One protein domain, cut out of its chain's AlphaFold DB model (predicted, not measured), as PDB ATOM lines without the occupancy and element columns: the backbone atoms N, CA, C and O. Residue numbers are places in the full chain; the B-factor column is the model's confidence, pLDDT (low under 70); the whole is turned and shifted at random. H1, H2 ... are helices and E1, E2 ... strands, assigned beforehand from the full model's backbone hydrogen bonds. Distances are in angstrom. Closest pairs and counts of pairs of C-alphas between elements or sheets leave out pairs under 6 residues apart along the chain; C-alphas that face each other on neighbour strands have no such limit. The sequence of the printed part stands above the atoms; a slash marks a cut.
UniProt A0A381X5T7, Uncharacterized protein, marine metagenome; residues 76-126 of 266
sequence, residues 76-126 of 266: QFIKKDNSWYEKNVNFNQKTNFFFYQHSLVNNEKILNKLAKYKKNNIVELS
ATOM      1  N   GLN A  76     -49.309  15.827 -24.359       97.69
ATOM      2  CA  GLN A  76     -49.219  17.137 -25.005       97.69
ATOM      3  C   GLN A  76     -48.154  17.116 -26.104       97.69
ATOM      4  O   GLN A  76     -46.997  16.802 -25.834       97.69
ATOM      5  N   PHE A  77     -48.519  17.486 -27.331       97.56
ATOM      6  CA  PHE A  77     -47.629  17.469 -28.492       97.56
ATOM      7  C   PHE A  77     -47.556  18.834 -29.169       97.56
ATOM      8  O   PHE A  77     -48.572  19.507 -29.348       97.56
ATOM      9  N   ILE A  78     -46.349  19.220 -29.584       96.62
ATOM     10  CA  ILE A  78     -46.081  20.428 -30.365       96.62
ATOM     11  C   ILE A  78     -45.318  20.088 -31.646       96.62
ATOM     12  O   ILE A  78     -44.363  19.313 -31.625       96.62
ATOM     13  N   LYS A  79     -45.727  20.674 -32.769       95.25
ATOM     14  CA  LYS A  79     -45.058  20.536 -34.063       95.25
ATOM     15  C   LYS A  79     -44.081  21.691 -34.276       95.25
ATOM     16  O   LYS A  79     -44.473  22.851 -34.168       95.25
ATOM     17  N   LYS A  80     -42.824  21.375 -34.597       92.56
ATOM     18  CA  LYS A  80     -41.761  22.328 -34.965       92.56
ATOM     19  C   LYS A  80     -40.975  21.759 -36.140       92.56
ATOM     20  O   LYS A  80     -40.643  20.578 -36.110       92.56
ATOM     21  N   ASP A  81     -40.724  22.562 -37.171       90.06
ATOM     22  CA  ASP A  81     -39.946  22.161 -38.358       90.06
ATOM     23  C   ASP A  81     -40.395  20.810 -38.947       90.06
ATOM     24  O   ASP A  81     -39.611  19.898 -39.187       90.06
ATOM     25  N   ASN A  82     -41.714  20.655 -39.108       88.62
ATOM     26  CA  ASN A  82     -42.389  19.427 -39.557       88.62
ATOM     27  C   ASN A  82     -42.235  18.177 -38.677       88.62
ATOM     28  O   ASN A  82     -42.817  17.144 -39.006       88.62
ATOM     29  N   SER A  83     -41.577  18.286 -37.529       94.38
ATOM     30  CA  SER A  83     -41.406  17.201 -36.566       94.38
ATOM     31  C   SER A  83     -42.293  17.401 -35.340       94.38
ATOM     32  O   SER A  83     -42.517  18.527 -34.888       94.38
ATOM     33  N   TRP A  84     -42.816  16.307 -34.791       97.50
ATOM     34  CA  TRP A  84     -43.601  16.332 -33.558       97.50
ATOM     35  C   TRP A  84     -42.711  16.115 -32.342       97.50
ATOM     36  O   TRP A  84     -41.864  15.225 -32.330       97.50
ATOM     37  N   TYR A  85     -42.958  16.900 -31.301       97.62
ATOM     38  CA  TYR A  85     -42.307  16.786 -30.008       97.62
ATOM     39  C   TYR A  85     -43.359  16.600 -28.922       97.62
ATOM     40  O   TYR A  85     -44.343  17.337 -28.871       97.62
ATOM     41  N   GLU A  86     -43.143  15.641 -28.036       98.06
ATOM     42  CA  GLU A  86     -43.967  15.437 -26.851       98.06
ATOM     43  C   GLU A  86     -43.429  16.270 -25.690       98.06
ATOM     44  O   GLU A  86     -42.224  16.268 -25.423       98.06
ATOM     45  N   LYS A  87     -44.320  16.980 -24.998       97.19
ATOM     46  CA  LYS A  87     -44.015  17.709 -23.770       97.19
ATOM     47  C   LYS A  87     -44.084  16.741 -22.589       97.19
ATOM     48  O   LYS A  87     -45.157  16.300 -22.189       97.19
ATOM     49  N   ASN A  88     -42.920  16.458 -22.028       95.81
ATOM     50  CA  ASN A  88     -42.702  15.575 -20.893       95.81
ATOM     51  C   ASN A  88     -42.378  16.382 -19.634       95.81
ATOM     52  O   ASN A  88     -41.907  17.520 -19.711       95.81
ATOM     53  N   VAL A  89     -42.586  15.762 -18.475       95.38
ATOM     54  CA  VAL A  89     -42.081  16.247 -17.186       95.38
ATOM     55  C   VAL A  89     -40.864  15.406 -16.816       95.38
ATOM     56  O   VAL A  89     -40.925  14.180 -16.854       95.38
ATOM     57  N   ASN A  90     -39.760  16.062 -16.479       95.06
ATOM     58  CA  ASN A  90     -38.522  15.424 -16.047       95.06
ATOM     59  C   ASN A  90     -38.134  15.931 -14.651       95.06
ATOM     60  O   ASN A  90     -38.587  16.992 -14.220       95.06
ATOM     61  N   PHE A  91     -37.318  15.163 -13.935       95.06
ATOM     62  CA  PHE A  91     -36.905  15.458 -12.567       95.06
ATOM     63  C   PHE A  91     -35.393  15.641 -12.501       95.06
ATOM     64  O   PHE A  91     -34.621  14.747 -12.852       95.06
ATOM     65  N   ASN A  92     -34.956  16.807 -12.035       94.56
ATOM     66  CA  ASN A  92     -33.546  17.066 -11.793       94.56
ATOM     67  C   ASN A  92     -33.187  16.648 -10.363       94.56
ATOM     68  O   ASN A  92     -33.522  17.344  -9.409       94.56
ATOM     69  N   GLN A  93     -32.450  15.545 -10.221       94.88
ATOM     70  CA  GLN A  93     -32.022  15.030  -8.914       94.88
ATOM     71  C   GLN A  93     -31.125  16.001  -8.129       94.88
ATOM     72  O   GLN A  93     -31.159  15.992  -6.904       94.88
ATOM     73  N   LYS A  94     -30.327  16.842  -8.806       95.00
ATOM     74  CA  LYS A  94     -29.405  17.777  -8.137       95.00
ATOM     75  C   LYS A  94     -30.137  18.968  -7.534       95.00
ATOM     76  O   LYS A  94     -29.786  19.413  -6.449       95.00
ATOM     77  N   THR A  95     -31.116  19.502  -8.256       93.56
ATOM     78  CA  THR A  95     -31.886  20.665  -7.798       93.56
ATOM     79  C   THR A  95     -33.157  20.261  -7.053       93.56
ATOM     80  O   THR A  95     -33.751  21.105  -6.399       93.56
ATOM     81  N   ASN A  96     -33.557  18.986  -7.115       92.50
ATOM     82  CA  ASN A  96     -34.807  18.460  -6.566       92.50
ATOM     83  C   ASN A  96     -36.057  19.175  -7.124       92.50
ATOM     84  O   ASN A  96     -37.042  19.370  -6.415       92.50
ATOM     85  N   PHE A  97     -36.017  19.570  -8.403       93.00
ATOM     86  CA  PHE A  97     -37.124  20.241  -9.092       93.00
ATOM     87  C   PHE A  97     -37.576  19.476 -10.338       93.00
ATOM     88  O   PHE A  97     -36.765  18.907 -11.078       93.00
ATOM     89  N   PHE A  98     -38.883  19.525 -10.594       94.62
ATOM     90  CA  PHE A  98     -39.475  19.087 -11.853       94.62
ATOM     91  C   PHE A  98     -39.398  20.197 -12.902       94.62
ATOM     92  O   PHE A  98     -39.509  21.378 -12.582       94.62
ATOM     93  N   PHE A  99     -39.235  19.821 -14.168       94.38
ATOM     94  CA  PHE A  99     -39.213  20.759 -15.289       94.38
ATOM     95  C   PHE A  99     -39.785  20.128 -16.559       94.38
ATOM     96  O   PHE A  99     -39.880  18.906 -16.682       94.38
ATOM     97  N   TYR A 100     -40.164  20.967 -17.524       95.50
ATOM     98  CA  TYR A 100     -40.654  20.500 -18.819       95.50
ATOM     99  C   TYR A 100     -39.520  20.242 -19.804       95.50
ATOM    100  O   TYR A 100     -38.613  21.059 -19.954       95.50
ATOM    101  N   GLN A 101     -39.637  19.154 -20.558       95.31
ATOM    102  CA  GLN A 101     -38.738  18.820 -21.656       95.31
ATOM    103  C   GLN A 101     -39.545  18.404 -22.882       95.31
ATOM    104  O   GLN A 101     -40.555  17.718 -22.763       95.31
ATOM    105  N   HIS A 102     -39.089  18.798 -24.068       96.31
ATOM    106  CA  HIS A 102     -39.690  18.371 -25.328       96.31
ATOM    107  C   HIS A 102     -38.831  17.277 -25.958       96.31
ATOM    108  O   HIS A 102     -37.648  17.500 -26.208       96.31
ATOM    109  N   SER A 103     -39.424  16.114 -26.215       96.44
ATOM    110  CA  SER A 103     -38.729  14.962 -26.800       96.44
ATOM    111  C   SER A 103     -39.286  14.660 -28.183       96.44
ATOM    112  O   SER A 103     -40.502  14.674 -28.365       96.44
ATOM    113  N   LEU A 104     -38.412  14.387 -29.153       97.38
ATOM    114  CA  LEU A 104     -38.817  14.038 -30.515       97.38
ATOM    115  C   LEU A 104     -39.676  12.762 -30.514       97.38
ATOM    116  O   LEU A 104     -39.320  11.761 -29.889       97.38
ATOM    117  N   VAL A 105     -40.804  12.795 -31.222       97.12
ATOM    118  CA  VAL A 105     -41.706  11.647 -31.351       97.12
ATOM    119  C   VAL A 105     -41.253  10.772 -32.518       97.12
ATOM    120  O   VAL A 105     -41.485  11.111 -33.672       97.12
ATOM    121  N   ASN A 106     -40.677   9.610 -32.207       95.25
ATOM    122  CA  ASN A 106     -40.256   8.614 -33.209       95.25
ATOM    123  C   ASN A 106     -41.208   7.407 -33.308       95.25
ATOM    124  O   ASN A 106     -41.024   6.525 -34.139       95.25
ATOM    125  N   ASN A 107     -42.218   7.328 -32.440       95.94
ATOM    126  CA  ASN A 107     -43.147   6.204 -32.419       95.94
ATOM    127  C   ASN A 107     -44.177   6.324 -33.556       95.94
ATOM    128  O   ASN A 107     -45.027   7.216 -33.534       95.94
ATOM    129  N   GLU A 108     -44.152   5.386 -34.502       94.94
ATOM    130  CA  GLU A 108     -45.033   5.393 -35.678       94.94
ATOM    131  C   GLU A 108     -46.528   5.389 -35.333       94.94
ATOM    132  O   GLU A 108     -47.309   6.096 -35.968       94.94
ATOM    133  N   LYS A 109     -46.953   4.652 -34.297       93.56
ATOM    134  CA  LYS A 109     -48.369   4.619 -33.887       93.56
ATOM    135  C   LYS A 109     -48.844   6.001 -33.441       93.56
ATOM    136  O   LYS A 109     -49.952   6.410 -33.787       93.56
ATOM    137  N   ILE A 110     -48.005   6.726 -32.700       94.31
ATOM    138  CA  ILE A 110     -48.301   8.096 -32.263       94.31
ATOM    139  C   ILE A 110     -48.287   9.043 -33.462       94.31
ATOM    140  O   ILE A 110     -49.223   9.822 -33.624       94.31
ATOM    141  N   LEU A 111     -47.277   8.951 -34.330       94.88
ATOM    142  CA  LEU A 111     -47.189   9.776 -35.537       94.88
ATOM    143  C   LEU A 111     -48.421   9.602 -36.438       94.88
ATOM    144  O   LEU A 111     -48.962  10.595 -36.920       94.88
ATOM    145  N   ASN A 112     -48.932   8.378 -36.582       93.06
ATOM    146  CA  ASN A 112     -50.160   8.095 -37.326       93.06
ATOM    147  C   ASN A 112     -51.400   8.739 -36.689       93.06
ATOM    148  O   ASN A 112     -52.247   9.272 -37.407       93.06
ATOM    149  N   LYS A 113     -51.512   8.751 -35.351       91.56
ATOM    150  CA  LYS A 113     -52.581   9.496 -34.657       91.56
ATOM    151  C   LYS A 113     -52.450  11.003 -34.905       91.56
ATOM    152  O   LYS A 113     -53.422  11.651 -35.290       91.56
ATOM    153  N   LEU A 114     -51.242  11.547 -34.754       93.00
ATOM    154  CA  LEU A 114     -50.948  12.969 -34.960       93.00
ATOM    155  C   LEU A 114     -51.133  13.410 -36.419       93.00
ATOM    156  O   LEU A 114     -51.454  14.569 -36.680       93.00
ATOM    157  N   ALA A 115     -51.010  12.493 -37.382       90.12
ATOM    158  CA  ALA A 115     -51.212  12.769 -38.801       90.12
ATOM    159  C   ALA A 115     -52.645  13.209 -39.147       90.12
ATOM    160  O   ALA A 115     -52.845  13.762 -40.225       90.12
ATOM    161  N   LYS A 116     -53.631  13.017 -38.260       86.06
ATOM    162  CA  LYS A 116     -54.988  13.574 -38.421       86.06
ATOM    163  C   LYS A 116     -55.041  15.087 -38.183       86.06
ATOM    164  O   LYS A 116     -55.908  15.770 -38.716       86.06
ATOM    165  N   TYR A 117     -54.065  15.628 -37.458       86.19
ATOM    166  CA  TYR A 117     -54.011  17.020 -37.023       86.19
ATOM    167  C   TYR A 117     -53.010  17.844 -37.851       86.19
ATOM    168  O   TYR A 117     -52.335  18.720 -37.322       86.19
ATOM    169  N   LYS A 118     -52.865  17.578 -39.163       77.50
ATOM    170  CA  LYS A 118     -51.816  18.215 -40.001       77.50
ATOM    171  C   LYS A 118     -51.863  19.743 -40.013       77.50
ATOM    172  O   LYS A 118     -50.821  20.364 -40.211       77.50
ATOM    173  N   LYS A 119     -53.057  20.320 -39.837       83.38
ATOM    174  CA  LYS A 119     -53.296  21.770 -39.791       83.38
ATOM    175  C   LYS A 119     -52.988  22.384 -38.419       83.38
ATOM    176  O   LYS A 119     -53.055  23.600 -38.279       83.38
ATOM    177  N   ASN A 120     -52.629  21.567 -37.430       87.75
ATOM    178  CA  ASN A 120     -52.371  21.991 -36.064       87.75
ATOM    179  C   ASN A 120     -50.888  21.910 -35.749       87.75
ATOM    180  O   ASN A 120     -50.197  20.968 -36.134       87.75
ATOM    181  N   ASN A 121     -50.446  22.860 -34.934       93.06
ATOM    182  CA  ASN A 121     -49.126  22.812 -34.321       93.06
ATOM    183  C   ASN A 121     -49.177  22.328 -32.872       93.06
ATOM    184  O   ASN A 121     -48.131  22.040 -32.308       93.06
ATOM    185  N   ILE A 122     -50.365  22.244 -32.267       95.38
ATOM    186  CA  ILE A 122     -50.574  21.824 -30.881       95.38
ATOM    187  C   ILE A 122     -51.688  20.781 -30.853       95.38
ATOM    188  O   ILE A 122     -52.753  20.995 -31.437       95.38
ATOM    189  N   VAL A 123     -51.426  19.653 -30.193       95.94
ATOM    190  CA  VAL A 123     -52.369  18.539 -30.054       95.94
ATOM    191  C   VAL A 123     -52.298  17.987 -28.639       95.94
ATOM    192  O   VAL A 123     -51.214  17.834 -28.077       95.94
ATOM    193  N   GLU A 124     -53.456  17.653 -28.081       96.75
ATOM    194  CA  GLU A 124     -53.574  16.893 -26.842       96.75
ATOM    195  C   GLU A 124     -54.284  15.575 -27.146       96.75
ATOM    196  O   GLU A 124     -55.348  15.572 -27.757       96.75
ATOM    197  N   LEU A 125     -53.678  14.449 -26.766       95.81
ATOM    198  CA  LEU A 125     -54.258  13.114 -26.951       95.81
ATOM    199  C   LEU A 125     -54.531  12.481 -25.590       95.81
ATOM    200  O   LEU A 125     -53.715  12.607 -24.679       95.81
ATOM    201  N   SER A 126     -55.634  11.746 -25.455       96.94
ATOM    202  CA  SER A 126     -55.976  11.051 -24.211       96.94
ATOM    203  C   SER A 126     -56.428   9.625 -24.482       96.94
ATOM    204  O   SER A 126     -57.609   9.340 -24.667       96.94
TER     205      SER A 126
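What this domain is: This is residues 76 to 126 of the 266 residues of an uncharacterized protein of marine metagenome (UniProt A0A381X5T7). A twisted sheet of four antiparallel strands has its longest hairpin, E2 and E3, drawn out as an arm whose tip, residues 92 to 97, sticks out free. Away from that tip, the single helix H1 packs across the sheet, near E4 and the start of E2. The printed part has 51 residues, with E1, E2, E3, H1 and E4 along the chain and strand order E3 E2 E1 E4. The class is mixed, helices and strands; the whole is loose, with a radius of gyration of the C-alphas of 12.8 A and spans of 39 by 20 by 18 A.

How they stand to each other: E2, residues 83 to 92, and E3, residues 97 to 104, form an antiparallel hairpin at 157 degrees, with N 88 and O 101 2.8 A apart, within hydrogen-bond range. E2 bends by 56 degrees at residue 89. E1, residues 76 to 80, forms a hairpin with E2, antiparallel at 126 degrees, with N 78 and O 85 at 2.8 A. E1, E2 and E3 make a meander, each strand the antiparallel neighbour of the one before. The edge strand E4, residues 122 to 125, is antiparallel to E1 at 148 degrees, with N 77 and O 123 at 2.8 A. E3 and E4 are apart. The sheet is only just strongly twisted, its C-alphas up to 4.3 A off the best plane. H1, residues 108 to 117, is on one face of this sheet, making two layers, a helix over strands. It lies over E1 at a height over the sheet of 6.7 A and runs across the strands, at 82 degrees to E1 on the local plane. Its closest C-alphas to E4 are Tyr 117 and Val 123, 7.3 A apart. In H1, 4 of 6 O i to N i+4 pairs are within hydrogen-bond range.

Where its parts are: E1 begins at C-alpha 76, (-49.219, 17.137, -25.005), and is 13.5 A long. E2 measures 26.0 A, E3 22.4 A and H1 14.8 A. E4 measures 10.2 A and ends at C-alpha 125, (-54.258, 13.114, -26.951).

The domain as a whole: The two C-alphas farthest apart, those of Lys 94 and Lys 116, are 39.9 A apart. The four links are tight, and the printed part has no cut. Mean pLDDT of the printed part is 93.9, and no printed residue is under 70.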